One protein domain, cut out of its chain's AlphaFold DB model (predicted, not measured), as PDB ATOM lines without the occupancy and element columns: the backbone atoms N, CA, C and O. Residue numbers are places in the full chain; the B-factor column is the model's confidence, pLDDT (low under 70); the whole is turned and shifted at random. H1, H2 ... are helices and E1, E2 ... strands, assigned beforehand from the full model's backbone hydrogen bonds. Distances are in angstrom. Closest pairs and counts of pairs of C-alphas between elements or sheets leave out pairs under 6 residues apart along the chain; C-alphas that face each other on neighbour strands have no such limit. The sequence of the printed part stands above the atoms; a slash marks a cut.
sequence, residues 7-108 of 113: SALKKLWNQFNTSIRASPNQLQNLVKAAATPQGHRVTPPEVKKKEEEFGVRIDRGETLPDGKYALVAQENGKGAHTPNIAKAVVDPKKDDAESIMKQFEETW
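AT A GLANCE: This is residues 7 to 108 of the 113 residues of an uncharacterized protein of Exidia glandulosa HHB12029 (UniProt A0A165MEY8). A strongly twisted three-stranded sheet has three helices, H1, H2 and H4, over one face and no named helix over the other. H1 and H4 lie side by side and point opposite ways, while H2 runs crosswise to both, near the last residues of H1 and the first of H4; the small H3 lies by the beginning of E1. The printed part has 102 residues, with four named helices and three named strands in the order H1 H2 H3 E1 E2 E3 H4. The sheet, order E1 E2 E3, is antiparallel; the class is mixed, helices and strands. The whole is compact, with a radius of gyration of the C-alphas of 12.8 A and spans of 35 by 25 by 24 A.

IN THESE COORDINATES: H1, residues 7 to 22, begins at C-alpha 7 (-29.716, -6.632, 20.840) and is 22.7 A long. H2 is residues 24 to 32, 12.7 A, and H3 residues 51 to 54. E1, residues 56 to 63, begins at C-alpha 56 (-32.316, -4.932, 6.535) and is 21.3 A long. E2, residues 69 to 75, is 19.8 A long and E3, residues 84 to 90, 16.0 A. H4, residues 97 to 107, is 15.3 A long and ends at C-alpha 107 (-44.224, -3.612, 14.768).

HOW THE PARTS SIT: E1, E2 and E3 form a meander, each strand the antiparallel neighbour of the one before. In the hairpin E1 and E2, at 153 degrees, N 59 and O 72 are 2.9 A apart, within hydrogen-bond range; in the hairpin E2 and E3, at 158 degrees, N 71 and O 88 are 2.8 A apart. H1, H2 and H4 are on the same face, which gives two layers, helices on one face of a sheet. H1 runs across the strands over E1 and E2, at a height over the sheet of 10.0 A; its closest C-alphas to E1 are Phe 16 and Val 56, 6.2 A. H2 runs along the strands over E2, at 10.6 A. H4 runs slantwise to the strands over E3, at 7.1 A, with Ala 86 and Thr 107 the closest C-alphas, 5.1 A. H2 and H4 touch, about perpendicular at 87 degrees, the closest C-alphas being Gln 28 and Ala 97, 5.1 A. H1 touches H3 with residues 12 to 19 alone; the C-alphas of Gln 15 and Phe 54 are closest, 5.7 A. In H1, H2 and H4 every O i to N i+4 pair is within hydrogen-bond range; H3 is too short for such a pair.

THE WHOLE: The C-alphas of Lys 49 and Asp 66 are the two farthest apart, 37.3 A. The printed part has no cut. The link from H2 to H3, residues 33 to 50, is long. Mean pLDDT of the printed part is 70.2; 39 residues are under 70, among them residues 32 to 55 and 77 to 82.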
ATOM      1  N   SER A   7     -30.891  -7.447  21.193       75.31
ATOM      2  CA  SER A   7     -29.716  -6.632  20.840       75.31
ATOM      3  C   SER A   7     -29.476  -6.561  19.329       75.31
ATOM      4  O   SER A   7     -29.127  -5.502  18.811       75.31
ATOM      5  N   ALA A   8     -29.712  -7.663  18.612       76.44
ATOM      6  CA  ALA A   8     -29.623  -7.701  17.157       76.44
ATOM      7  C   ALA A   8     -30.757  -6.888  16.517       76.44
ATOM      8  O   ALA A   8     -30.492  -6.076  15.638       76.44
ATOM      9  N   LEU A   9     -31.990  -7.005  17.025       79.75
ATOM     10  CA  LEU A   9     -33.124  -6.190  16.570       79.75
ATOM     11  C   LEU A   9     -32.872  -4.689  16.730       79.75
ATOM     12  O   LEU A   9     -33.180  -3.928  15.819       79.75
ATOM     13  N   LYS A  10     -32.279  -4.262  17.853       82.00
ATOM     14  CA  LYS A  10     -31.918  -2.853  18.077       82.00
ATOM     15  C   LYS A  10     -30.849  -2.370  17.092       82.00
ATOM     16  O   LYS A  10     -30.945  -1.257  16.586       82.00
ATOM     17  N   LYS A  11     -29.842  -3.201  16.800       81.69
ATOM     18  CA  LYS A  11     -28.802  -2.875  15.810       81.69
ATOM     19  C   LYS A  11     -29.398  -2.731  14.408       81.69
ATOM     20  O   LYS A  11     -29.141  -1.726  13.752       81.69
ATOM     21  N   LEU A  12     -30.245  -3.681  14.009       79.75
ATOM     22  CA  LEU A  12     -30.948  -3.661  12.726       79.75
ATOM     23  C   LEU A  12     -31.857  -2.431  12.604       79.75
ATOM     24  O   LEU A  12     -31.849  -1.780  11.567       79.75
ATOM     25  N   TRP A  13     -32.577  -2.062  13.671       84.12
ATOM     26  CA  TRP A  13     -33.399  -0.847  13.694       84.12
ATOM     27  C   TRP A  13     -32.566   0.418  13.492       84.12
ATOM     28  O   TRP A  13     -32.924   1.276  12.691       84.12
ATOM     29  N   ASN A  14     -31.432   0.534  14.187       82.94
ATOM     30  CA  ASN A  14     -30.559   1.695  14.044       82.94
ATOM     31  C   ASN A  14     -30.003   1.806  12.617       82.94
ATOM     32  O   ASN A  14     -30.060   2.883  12.033       82.94
ATOM     33  N   GLN A  15     -29.528   0.701  12.035       77.50
ATOM     34  CA  GLN A  15     -29.035   0.677  10.651       77.50
ATOM     35  C   GLN A  15     -30.136   1.050   9.651       77.50
ATOM     36  O   GLN A  15     -29.921   1.878   8.764       77.50
ATOM     37  N   PHE A  16     -31.327   0.488   9.840       78.75
ATOM     38  CA  PHE A  16     -32.512   0.773   9.045       78.75
ATOM     39  C   PHE A  16     -32.903   2.257   9.092       78.75
ATOM     40  O   PHE A  16     -33.045   2.902   8.054       78.75
ATOM     41  N   ASN A  17     -33.009   2.821  10.295       79.25
ATOM     42  CA  ASN A  17     -33.407   4.209  10.501       79.25
ATOM     43  C   ASN A  17     -32.357   5.181   9.938       79.25
ATOM     44  O   ASN A  17     -32.715   6.167   9.300       79.25
ATOM     45  N   THR A  18     -31.060   4.887  10.095       77.94
ATOM     46  CA  THR A  18     -29.985   5.676   9.473       77.94
ATOM     47  C   THR A  18     -30.069   5.644   7.948       77.94
ATOM     48  O   THR A  18     -29.961   6.694   7.319       77.94
ATOM     49  N   SER A  19     -30.301   4.472   7.350       72.06
ATOM     50  CA  SER A  19     -30.402   4.309   5.895       72.06
ATOM     51  C   SER A  19     -31.592   5.076   5.310       72.06
ATOM     52  O   SER A  19     -31.422   5.891   4.403       72.06
ATOM     53  N   ILE A  20     -32.785   4.911   5.892       71.50
ATOM     54  CA  ILE A  20     -33.987   5.613   5.424       71.50
ATOM     55  C   ILE A  20     -33.875   7.123   5.631       71.50
ATOM     56  O   ILE A  20     -34.247   7.889   4.744       71.50
ATOM     57  N   ARG A  21     -33.317   7.581   6.758       69.69
ATOM     58  CA  ARG A  21     -33.092   9.017   6.990       69.69
ATOM     59  C   ARG A  21     -32.045   9.613   6.053       69.69
ATOM     60  O   ARG A  21     -32.160  10.783   5.706       69.69
ATOM     61  N   ALA A  22     -31.058   8.829   5.622       69.12
ATOM     62  CA  ALA A  22     -30.100   9.251   4.605       69.12
ATOM     63  C   ALA A  22     -30.720   9.313   3.197       69.12
ATOM     64  O   ALA A  22     -30.124   9.884   2.285       69.12
ATOM     65  N   SER A  23     -31.900   8.725   2.985       66.38
ATOM     66  CA  SER A  23     -32.598   8.698   1.696       66.38
ATOM     67  C   SER A  23     -34.123   8.805   1.868       66.38
ATOM     68  O   SER A  23     -34.857   7.879   1.523       66.38
ATOM     69  N   PRO A  24     -34.637   9.955   2.349       63.66
ATOM     70  CA  PRO A  24     -36.057  10.126   2.685       63.66
ATOM     71  C   PRO A  24     -36.993   9.915   1.482       63.66
ATOM     72  O   PRO A  24     -38.114   9.426   1.629       63.66
ATOM     73  N   ASN A  25     -36.506  10.206   0.273       67.12
ATOM     74  CA  ASN A  25     -37.258  10.010  -0.965       67.12
ATOM     75  C   ASN A  25     -37.443   8.529  -1.326       67.12
ATOM     76  O   ASN A  25     -38.383   8.210  -2.044       67.12
ATOM     77  N   GLN A  26     -36.601   7.609  -0.836       68.56
ATOM     78  CA  GLN A  26     -36.766   6.181  -1.135       68.56
ATOM     79  C   GLN A  26     -38.047   5.637  -0.510       68.56
ATOM     80  O   GLN A  26     -38.856   5.050  -1.223       68.56
ATOM     81  N   LEU A  27     -38.269   5.892   0.786       70.00
ATOM     82  CA  LEU A  27     -39.481   5.434   1.466       70.00
ATOM     83  C   LEU A  27     -40.739   6.068   0.862       70.00
ATOM     84  O   LEU A  27     -41.703   5.364   0.578       70.00
ATOM     85  N   GLN A  28     -40.707   7.374   0.580       70.81
ATOM     86  CA  GLN A  28     -41.822   8.052  -0.086       70.81
ATOM     87  C   GLN A  28     -42.111   7.492  -1.481       70.81
ATOM     88  O   GLN A  28     -43.276   7.317  -1.834       70.81
ATOM     89  N   ASN A  29     -41.074   7.188  -2.262       71.06
ATOM     90  CA  ASN A  29     -41.241   6.600  -3.586       71.06
ATOM     91  C   ASN A  29     -41.892   5.225  -3.518       71.06
ATOM     92  O   ASN A  29     -42.607   4.879  -4.440       71.06
ATOM     93  N   LEU A  30     -41.703   4.459  -2.444       68.19
ATOM     94  CA  LEU A  30     -42.371   3.166  -2.284       68.19
ATOM     95  C   LEU A  30     -43.817   3.329  -1.876       68.19
ATOM     96  O   LEU A  30     -44.660   2.670  -2.465       68.19
ATOM     97  N   VAL A  31     -44.082   4.235  -0.932       71.81
ATOM     98  CA  VAL A  31     -45.441   4.585  -0.507       71.81
ATOM     99  C   VAL A  31     -46.278   5.041  -1.705       71.81
ATOM    100  O   VAL A  31     -47.420   4.615  -1.869       71.81
ATOM    101  N   LYS A  32     -45.680   5.856  -2.583       67.25
ATOM    102  CA  LYS A  32     -46.321   6.405  -3.783       67.25
ATOM    103  C   LYS A  32     -46.175   5.538  -5.033       67.25
ATOM    104  O   LYS A  32     -46.863   5.804  -6.017       67.25
ATOM    105  N   ALA A  33     -45.289   4.539  -5.039       60.53
ATOM    106  CA  ALA A  33     -45.112   3.672  -6.196       60.53
ATOM    107  C   ALA A  33     -46.434   2.959  -6.477       60.53
ATOM    108  O   ALA A  33     -47.016   2.306  -5.605       60.53
ATOM    109  N   ALA A  34     -46.900   3.086  -7.721       51.06
ATOM    110  CA  ALA A  34     -48.057   2.352  -8.197       51.06
ATOM    111  C   ALA A  34     -47.868   0.851  -7.932       51.06
ATOM    112  O   ALA A  34     -46.748   0.339  -7.935       51.06
ATOM    113  N   ALA A  35     -48.975   0.151  -7.679       51.00
ATOM    114  CA  ALA A  35     -48.999  -1.291  -7.495       51.00
ATOM    115  C   ALA A  35     -48.448  -2.017  -8.723       51.00
ATOM    116  O   ALA A  35     -49.191  -2.358  -9.636       51.00
ATOM    117  N   THR A  36     -47.138  -2.247  -8.762       47.38
ATOM    118  CA  THR A  36     -46.554  -3.168  -9.726       47.38
ATOM    119  C   THR A  36     -46.650  -4.584  -9.153       47.38
ATOM    120  O   THR A  36     -46.436  -4.782  -7.952       47.38
ATOM    121  N   PRO A  37     -46.957  -5.597  -9.980       43.25
ATOM    122  CA  PRO A  37     -47.069  -6.987  -9.531       43.25
ATOM    123  C   PRO A  37     -45.783  -7.570  -8.922       43.25
ATOM    124  O   PRO A  37     -45.816  -8.650  -8.347       43.25
ATOM    125  N   GLN A  38     -44.642  -6.891  -9.077       44.81
ATOM    126  CA  GLN A  38     -43.309  -7.444  -8.817       44.81
ATOM    127  C   GLN A  38     -42.644  -6.945  -7.532       44.81
ATOM    128  O   GLN A  38     -41.491  -7.279  -7.305       44.81
ATOM    129  N   GLY A  39     -43.361  -6.214  -6.675       48.66
ATOM    130  CA  GLY A  39     -42.886  -5.848  -5.341       48.66
ATOM    131  C   GLY A  39     -41.574  -5.056  -5.364       48.66
ATOM    132  O   GLY A  39     -40.481  -5.613  -5.335       48.66
ATOM    133  N   HIS A  40     -41.662  -3.729  -5.405       53.88
ATOM    134  CA  HIS A  40     -40.463  -2.891  -5.388       53.88
ATOM    135  C   HIS A  40     -39.626  -3.127  -4.119       53.88
ATOM    136  O   HIS A  40     -40.145  -3.058  -3.003       53.88
ATOM    137  N   ARG A  41     -38.325  -3.380  -4.311       53.22
ATOM    138  CA  ARG A  41     -37.322  -3.421  -3.241       53.22
ATOM    139  C   ARG A  41     -36.801  -2.026  -2.953       53.22
ATOM    140  O   ARG A  41     -36.575  -1.232  -3.864       53.22
ATOM    141  N   VAL A  42     -36.579  -1.751  -1.675       53.50
ATOM    142  CA  VAL A  42     -36.063  -0.455  -1.196       53.50
ATOM    143  C   VAL A  42     -34.565  -0.330  -1.437       53.50
ATOM    144  O   VAL A  42     -34.066   0.761  -1.699       53.50
ATOM    145  N   THR A  43     -33.859  -1.460  -1.448       47.38
ATOM    146  CA  THR A  43     -32.510  -1.559  -1.996       47.38
ATOM    147  C   THR A  43     -32.570  -1.954  -3.475       47.38
ATOM    148  O   THR A  43     -33.264  -2.914  -3.824       47.38
ATOM    149  N   PRO A  44     -31.853  -1.248  -4.371       39.59
ATOM    150  CA  PRO A  44     -31.710  -1.682  -5.755       39.59
ATOM    151  C   PRO A  44     -31.130  -3.108  -5.803       39.59
ATOM    152  O   PRO A  44     -30.194  -3.390  -5.051       39.59
ATOM    153  N   PRO A  45     -31.597  -3.984  -6.712       40.53
ATOM    154  CA  PRO A  45     -31.063  -5.342  -6.863       40.53
ATOM    155  C   PRO A  45     -29.575  -5.388  -7.272       40.53
ATOM    156  O   PRO A  45     -28.961  -6.454  -7.240       40.53
ATOM    157  N   GLU A  46     -28.973  -4.250  -7.632       38.25
ATOM    158  CA  GLU A  46     -27.581  -4.141  -8.089       38.25
ATOM    159  C   GLU A  46     -26.549  -3.815  -6.999       38.25
ATOM    160  O   GLU A  46     -25.393  -3.543  -7.318       38.25
ATOM    161  N   VAL A  47     -26.885  -3.871  -5.705       41.31
ATOM    162  CA  VAL A  47     -25.919  -3.488  -4.655       41.31
ATOM    163  C   VAL A  47     -25.475  -4.663  -3.787       41.31
ATOM    164  O   VAL A  47     -25.464  -4.571  -2.563       41.31
ATOM    165  N   LYS A  48     -24.988  -5.737  -4.424       44.34
ATOM    166  CA  LYS A  48     -24.425  -6.931  -3.749       44.34
ATOM    167  C   LYS A  48     -23.370  -6.630  -2.664       44.34
ATOM    168  O   LYS A  48     -23.138  -7.483  -1.822       44.34
ATOM    169  N   LYS A  49     -22.723  -5.452  -2.668       44.50
ATOM    170  CA  LYS A  49     -21.715  -5.050  -1.661       44.50
ATOM    171  C   LYS A  49     -22.220  -4.150  -0.525       44.50
ATOM    172  O   LYS A  49     -21.610  -4.173   0.533       44.50
ATOM    173  N   LYS A  50     -23.289  -3.361  -0.709       45.25
ATOM    174  CA  LYS A  50     -23.840  -2.506   0.375       45.25
ATOM    175  C   LYS A  50     -25.042  -3.136   1.072       45.25
ATOM    176  O   LYS A  50     -25.461  -2.689   2.130       45.25
ATOM    177  N   GLU A  51     -25.602  -4.189   0.491       43.31
ATOM    178  CA  GLU A  51     -26.730  -4.922   1.058       43.31
ATOM    179  C   GLU A  51     -26.395  -5.617   2.396       43.31
ATOM    180  O   GLU A  51     -27.229  -5.609   3.305       43.31
ATOM    181  N   GLU A  52     -25.167  -6.124   2.568       50.88
ATOM    182  CA  GLU A  52     -24.657  -6.603   3.869       50.88
ATOM    183  C   GLU A  52     -24.459  -5.464   4.883       50.88
ATOM    184  O   GLU A  52     -24.607  -5.665   6.087       50.88
ATOM    185  N   GLU A  53     -24.163  -4.255   4.402       50.03
ATOM    186  CA  GLU A  53     -23.827  -3.088   5.224       50.03
ATOM    187  C   GLU A  53     -25.044  -2.570   6.013       50.03
ATOM    188  O   GLU A  53     -24.920  -2.132   7.162       50.03
ATOM    189  N   PHE A  54     -26.241  -2.681   5.424       57.09
ATOM    190  CA  PHE A  54     -27.491  -2.216   6.035       57.09
ATOM    191  C   PHE A  54     -28.242  -3.294   6.825       57.09
ATOM    192  O   PHE A  54     -29.039  -2.954   7.696       57.09
ATOM    193  N   GLY A  55     -28.010  -4.582   6.546       66.69
ATOM    194  CA  GLY A  55     -28.583  -5.717   7.289       66.69
ATOM    195  C   GLY A  55     -30.105  -5.909   7.178       66.69
ATOM    196  O   GLY A  55     -30.599  -6.988   7.501       66.69
ATOM    197  N   VAL A  56     -30.854  -4.916   6.688       74.50
ATOM    198  CA  VAL A  56     -32.316  -4.932   6.535       74.50
ATOM    199  C   VAL A  56     -32.696  -4.513   5.119       74.50
ATOM    200  O   VAL A  56     -32.201  -3.508   4.614       74.50
ATOM    201  N   ARG A  57     -33.628  -5.245   4.510       74.25
ATOM    202  CA  ARG A  57     -34.349  -4.831   3.301       74.25
ATOM    203  C   ARG A  57     -35.824  -4.636   3.623       74.25
ATOM    204  O   ARG A  57     -36.347  -5.278   4.533       74.25
ATOM    205  N   ILE A  58     -36.498  -3.778   2.868       75.94
ATOM    206  CA  ILE A  58     -37.958  -3.759   2.835       75.94
ATOM    207  C   ILE A  58     -38.394  -4.347   1.496       75.94
ATOM    208  O   ILE A  58     -37.901  -3.948   0.438       75.94
ATOM    209  N   ASP A  59     -39.342  -5.266   1.568       72.56
ATOM    210  CA  ASP A  59     -40.046  -5.813   0.421       72.56
ATOM    211  C   ASP A  59     -41.522  -5.418   0.510       72.56
ATOM    212  O   ASP A  59     -42.089  -5.254   1.595       72.56
ATOM    213  N   ARG A  60     -42.176  -5.281  -0.639       71.88
ATOM    214  CA  ARG A  60     -43.633  -5.176  -0.688       71.88
ATOM    215  C   ARG A  60     -44.243  -6.574  -0.589       71.88
ATOM    216  O   ARG A  60     -43.948  -7.443  -1.400       71.88
ATOM    217  N   GLY A  61     -45.087  -6.769   0.415       67.69
ATOM    218  CA  GLY A  61     -45.899  -7.965   0.604       67.69
ATOM    219  C   GLY A  61     -47.211  -7.915  -0.183       67.69
ATOM    220  O   GLY A  61     -47.349  -7.186  -1.166       67.69
ATOM    221  N   GLU A  62     -48.189  -8.699   0.266       69.19
ATOM    222  CA  GLU A  62     -49.484  -8.837  -0.405       69.19
ATOM    223  C   GLU A  62     -50.205  -7.499  -0.601       69.19
ATOM    224  O   GLU A  62     -50.210  -6.623   0.273       69.19
ATOM    225  N   THR A  63     -50.835  -7.370  -1.770       72.81
ATOM    226  CA  THR A  63     -51.778  -6.287  -2.059       72.81
ATOM    227  C   THR A  63     -53.156  -6.713  -1.570       72.81
ATOM    228  O   THR A  63     -53.616  -7.814  -1.862       72.81
ATOM    229  N   LEU A  64     -53.789  -5.843  -0.795       75.12
ATOM    230  CA  LEU A  64     -55.107  -6.041  -0.218       75.12
ATOM    231  C   LEU A  64     -56.203  -5.661  -1.233       75.12
ATOM    232  O   LEU A  64     -55.960  -4.842  -2.126       75.12
ATOM    233  N   PRO A  65     -57.428  -6.207  -1.096       71.88
ATOM    234  CA  PRO A  65     -58.532  -5.939  -2.023       71.88
ATOM    235  C   PRO A  65     -58.946  -4.463  -2.115       71.88
ATOM    236  O   PRO A  65     -59.529  -4.049  -3.110       71.88
ATOM    237  N   ASP A  66     -58.642  -3.659  -1.091       76.88
ATOM    238  CA  ASP A  66     -58.934  -2.222  -1.029       76.88
ATOM    239  C   ASP A  66     -57.850  -1.346  -1.692       76.88
ATOM    240  O   ASP A  66     -57.919  -0.117  -1.638       76.88
ATOM    241  N   GLY A  67     -56.851  -1.962  -2.337       71.81
ATOM    242  CA  GLY A  67     -55.744  -1.274  -3.003       71.81
ATOM    243  C   GLY A  67     -54.602  -0.874  -2.065       71.81
ATOM    244  O   GLY A  67     -53.599  -0.323  -2.530       71.81
ATOM    245  N   LYS A  68     -54.719  -1.178  -0.767       82.38
ATOM    246  CA  LYS A  68     -53.604  -1.091   0.179       82.38
ATOM    247  C   LYS A  68     -52.628  -2.234  -0.049       82.38
ATOM    248  O   LYS A  68     -52.939  -3.221  -0.710       82.38
ATOM    249  N   TYR A  69     -51.435  -2.138   0.512       78.56
ATOM    250  CA  TYR A  69     -50.463  -3.225   0.442       78.56
ATOM    251  C   TYR A  69     -49.589  -3.264   1.685       78.56
ATOM    252  O   TYR A  69     -49.420  -2.268   2.380       78.56
ATOM    253  N   ALA A  70     -49.028  -4.433   1.977       81.31
ATOM    254  CA  ALA A  70     -48.064  -4.561   3.057       81.31
ATOM    255  C   ALA A  70     -46.663  -4.150   2.590       81.31
ATOM    256  O   ALA A  70     -46.229  -4.537   1.508       81.31
ATOM    257  N   LEU A  71     -45.918  -3.445   3.432       82.50
ATOM    258  CA  LEU A  71     -44.461  -3.399   3.378       82.50
ATOM    259  C   LEU A  71     -43.920  -4.237   4.533       82.50
ATOM    260  O   LEU A  71     -44.393  -4.130   5.663       82.50
ATOM    261  N   VAL A  72     -42.939  -5.087   4.261       82.31
ATOM    262  CA  VAL A  72     -42.316  -5.965   5.253       82.31
ATOM    263  C   VAL A  72     -40.828  -5.677   5.323       82.31
ATOM    264  O   VAL A  72     -40.157  -5.633   4.299       82.31
ATOM    265  N   ALA A  73     -40.308  -5.477   6.530       81.50
ATOM    266  CA  ALA A  73     -38.874  -5.382   6.768       81.50
ATOM    267  C   ALA A  73     -38.329  -6.781   7.068       81.50
ATOM    268  O   ALA A  73     -38.875  -7.488   7.917       81.50
ATOM    269  N   GLN A  74     -37.258  -7.182   6.395       78.44
ATOM    270  CA  GLN A  74     -36.624  -8.492   6.520       78.44
ATOM    271  C   GLN A  74     -35.110  -8.342   6.656       78.44
ATOM    272  O   GLN A  74     -34.521  -7.392   6.145       78.44
ATOM    273  N   GLU A  75     -34.462  -9.299   7.320       74.38
ATOM    274  CA  GLU A  75     -32.998  -9.357   7.350       74.38
ATOM    275  C   GLU A  75     -32.461  -9.708   5.957       74.38
ATOM    276  O   GLU A  75     -33.000 -10.579   5.260       74.38
ATOM    277  N   ASN A  76     -31.393  -9.030   5.547       70.06
ATOM    278  CA  ASN A  76     -30.798  -9.255   4.243       70.06
ATOM    279  C   ASN A  76     -30.014 -10.583   4.178       70.06
ATOM    280  O   ASN A  76     -29.584 -11.114   5.197       70.06
ATOM    281  N   GLY A  77     -29.841 -11.153   2.981       57.94
ATOM    282  CA  GLY A  77     -29.000 -12.344   2.762       57.94
ATOM    283  C   GLY A  77     -29.560 -13.704   3.223       57.94
ATOM    284  O   GLY A  77     -28.977 -14.731   2.891       57.94
ATOM    285  N   LYS A  78     -30.710 -13.764   3.912       56.16
ATOM    286  CA  LYS A  78     -31.300 -15.029   4.420       56.16
ATOM    287  C   LYS A  78     -32.334 -15.712   3.502       56.16
ATOM    288  O   LYS A  78     -33.017 -16.648   3.911       56.16
ATOM    289  N   GLY A  79     -32.400 -15.306   2.232       53.50
ATOM    290  CA  GLY A  79     -33.290 -15.902   1.225       53.50
ATOM    291  C   GLY A  79     -34.738 -15.398   1.287       53.50
ATOM    292  O   GLY A  79     -35.022 -14.362   1.886       53.50
ATOM    293  N   ALA A  80     -35.654 -16.094   0.604       54.44
ATOM    294  CA  ALA A  80     -37.082 -15.744   0.520       54.44
ATOM    295  C   ALA A  80     -37.905 -16.170   1.756       54.44
ATOM    296  O   ALA A  80     -39.047 -15.751   1.907       54.44
ATOM    297  N   HIS A  81     -37.327 -16.986   2.646       57.88
ATOM    298  CA  HIS A  81     -38.003 -17.554   3.824       57.88
ATOM    299  C   HIS A  81     -37.574 -16.907   5.148       57.88
ATOM    300  O   HIS A  81     -37.802 -17.470   6.222       57.88
ATOM    301  N   THR A  82     -36.935 -15.738   5.092       63.25
ATOM    302  CA  THR A  82     -36.563 -14.995   6.295       63.25
ATOM    303  C   THR A  82     -37.825 -14.522   7.020       63.25
ATOM    304  O   THR A  82     -38.712 -13.957   6.376       63.25
ATOM    305  N   PRO A  83     -37.932 -14.707   8.348       72.94
ATOM    306  CA  PRO A  83     -39.043 -14.143   9.098       72.94
ATOM    307  C   PRO A  83     -39.051 -12.617   8.966       72.94
ATOM    308  O   PRO A  83     -38.006 -11.962   9.029       72.94
ATOM    309  N   ASN A  84     -40.247 -12.058   8.795       80.56
ATOM    310  CA  ASN A  84     -40.446 -10.615   8.791       80.56
ATOM    311  C   ASN A  84     -40.057 -10.058  10.161       80.56
ATOM    312  O   ASN A  84     -40.490 -10.568  11.188       80.56
ATOM    313  N   ILE A  85     -39.252  -9.004  10.177       84.00
ATOM    314  CA  ILE A  85     -38.885  -8.276  11.390       84.00
ATOM    315  C   ILE A  85     -40.009  -7.310  11.762       84.00
ATOM    316  O   ILE A  85     -40.367  -7.198  12.932       84.00
ATOM    317  N   ALA A  86     -40.562  -6.617  10.767       85.94
ATOM    318  CA  ALA A  86     -41.587  -5.595  10.939       85.94
ATOM    319  C   ALA A  86     -42.532  -5.581   9.728       85.94
ATOM    320  O   ALA A  86     -42.165  -6.050   8.646       85.94
ATOM    321  N   LYS A  87     -43.756  -5.079   9.910       85.94
ATOM    322  CA  LYS A  87     -44.774  -4.994   8.856       85.94
ATOM    323  C   LYS A  87     -45.531  -3.681   8.998       85.94
ATOM    324  O   LYS A  87     -46.059  -3.401  10.065       85.94
ATOM    325  N   ALA A  88     -45.642  -2.938   7.909       86.75
ATOM    326  CA  ALA A  88     -46.504  -1.772   7.797       86.75
ATOM    327  C   ALA A  88     -47.583  -2.037   6.739       86.75
ATOM    328  O   ALA A  88     -47.330  -2.728   5.750       86.75
ATOM    329  N   VAL A  89     -48.788  -1.514   6.945       86.44
ATOM    330  CA  VAL A  89     -49.840  -1.488   5.923       86.44
ATOM    331  C   VAL A  89     -49.847  -0.091   5.330       86.44
ATOM    332  O   VAL A  89     -49.957   0.887   6.062       86.44
ATOM    333  N   VAL A  90     -49.709  -0.021   4.011       85.25
ATOM    334  CA  VAL A  90     -49.663   1.227   3.259       85.25
ATOM    335  C   VAL A  90     -50.970   1.428   2.516       85.25
ATOM    336  O   VAL A  90     -51.338   0.628   1.652       85.25
ATOM    337  N   ASP A  91     -51.637   2.530   2.821       86.06
ATOM    338  CA  ASP A  91     -52.624   3.176   1.975       86.06
ATOM    339  C   ASP A  91     -51.927   4.261   1.139       86.06
ATOM    340  O   ASP A  91     -51.660   5.352   1.646       86.06
ATOM    341  N   PRO A  92     -51.636   4.013  -0.152       76.38
ATOM    342  CA  PRO A  92     -50.877   4.950  -0.985       76.38
ATOM    343  C   PRO A  92     -51.568   6.310  -1.176       76.38
ATOM    344  O   PRO A  92     -50.950   7.242  -1.688       76.38
ATOM    345  N   LYS A  93     -52.853   6.437  -0.810       80.62
ATOM    346  CA  LYS A  93     -53.616   7.689  -0.901       80.62
ATOM    347  C   LYS A  93     -53.592   8.503   0.393       80.62
ATOM    348  O   LYS A  93     -53.964   9.674   0.348       80.62
ATOM    349  N   LYS A  94     -53.233   7.895   1.527       82.69
ATOM    350  CA  LYS A  94     -53.346   8.509   2.862       82.69
ATOM    351  C   LYS A  94     -52.046   8.501   3.650       82.69
ATOM    352  O   LYS A  94     -51.818   9.437   4.408       82.69
ATOM    353  N   ASP A  95     -51.231   7.469   3.484       83.31
ATOM    354  CA  ASP A  95     -50.007   7.307   4.251       83.31
ATOM    355  C   ASP A  95     -48.841   8.063   3.615       83.31
ATOM    356  O   ASP A  95     -48.725   8.196   2.394       83.31
ATOM    357  N   ASP A  96     -47.940   8.528   4.473       82.81
ATOM    358  CA  ASP A  96     -46.653   9.101   4.115       82.81
ATOM    359  C   ASP A  96     -45.501   8.286   4.721       82.81
ATOM    360  O   ASP A  96     -45.687   7.336   5.483       82.81
ATOM    361  N   ALA A  97     -44.269   8.648   4.362       78.38
ATOM    362  CA  ALA A  97     -43.084   7.954   4.853       78.38
ATOM    363  C   ALA A  97     -42.971   7.965   6.390       78.38
ATOM    364  O   ALA A  97     -42.485   6.995   6.963       78.38
ATOM    365  N   GLU A  98     -43.425   9.024   7.064       84.44
ATOM    366  CA  GLU A  98     -43.355   9.128   8.523       84.44
ATOM    367  C   GLU A  98     -44.347   8.176   9.202       84.44
ATOM    368  O   GLU A  98     -43.972   7.425  10.105       84.44
ATOM    369  N   SER A  99     -45.579   8.123   8.699       86.38
ATOM    370  CA  SER A  99     -46.624   7.205   9.157       86.38
ATOM    371  C   SER A  99     -46.187   5.749   8.995       86.38
ATOM    372  O   SER A  99     -46.351   4.939   9.910       86.38
ATOM    373  N   ILE A 100     -45.545   5.417   7.870       85.31
ATOM    374  CA  ILE A 100     -44.993   4.077   7.631       85.31
ATOM    375  C   ILE A 100     -43.802   3.773   8.546       85.31
ATOM    376  O   ILE A 100     -43.715   2.665   9.081       85.31
ATOM    377  N   MET A 101     -42.905   4.735   8.786       85.25
ATOM    378  CA  MET A 101     -41.805   4.559   9.744       85.25
ATOM    379  C   MET A 101     -42.314   4.281  11.154       85.25
ATOM    380  O   MET A 101     -41.792   3.389  11.824       85.25
ATOM    381  N   LYS A 102     -43.357   4.994  11.586       88.19
ATOM    382  CA  LYS A 102     -43.978   4.782  12.893       88.19
ATOM    383  C   LYS A 102     -44.587   3.383  13.006       88.19
ATOM    384  O   LYS A 102     -44.351   2.695  13.995       88.19
ATOM    385  N   GLN A 103     -45.285   2.911  11.971       88.00
ATOM    386  CA  GLN A 103     -45.791   1.533  11.936       88.00
ATOM    387  C   GLN A 103     -44.661   0.495  12.011       88.00
ATOM    388  O   GLN A 103     -44.787  -0.522  12.699       88.00
ATOM    389  N   PHE A 104     -43.534   0.732  11.333       87.19
ATOM    390  CA  PHE A 104     -42.376  -0.153  11.444       87.19
ATOM    391  C   PHE A 104     -41.776  -0.157  12.848       87.19
ATOM    392  O   PHE A 104     -41.449  -1.233  13.338       87.19
ATOM    393  N   GLU A 105     -41.679   0.995  13.510       88.44
ATOM    394  CA  GLU A 105     -41.217   1.093  14.899       88.44
ATOM    395  C   GLU A 105     -42.137   0.316  15.849       88.44
ATOM    396  O   GLU A 105     -41.683  -0.476  16.676       88.44
ATOM    397  N   GLU A 106     -43.451   0.481  15.682       88.56
ATOM    398  CA  GLU A 106     -44.462  -0.174  16.509       88.56
ATOM    399  C   GLU A 106     -44.478  -1.695  16.325       88.56
ATOM    400  O   GLU A 106     -44.721  -2.428  17.293       88.56
ATOM    401  N   THR A 107     -44.203  -2.181  15.113       87.06
ATOM    402  CA  THR A 107     -44.224  -3.612  14.768       87.06
ATOM    403  C   THR A 107     -42.853  -4.288  14.813       87.06
ATOM    404  O   THR A 107     -42.775  -5.509  14.641       87.06
ATOM    405  N   TRP A 108     -41.775  -3.547  15.088       86.69
ATOM    406  CA  TRP A 108     -40.412  -4.072  15.042       86.69
ATOM    407  C   TRP A 108     -40.183  -5.219  16.028       86.69
ATOM    408  O   TRP A 108     -40.358  -5.083  17.240       86.69
TER     409      TRP A 108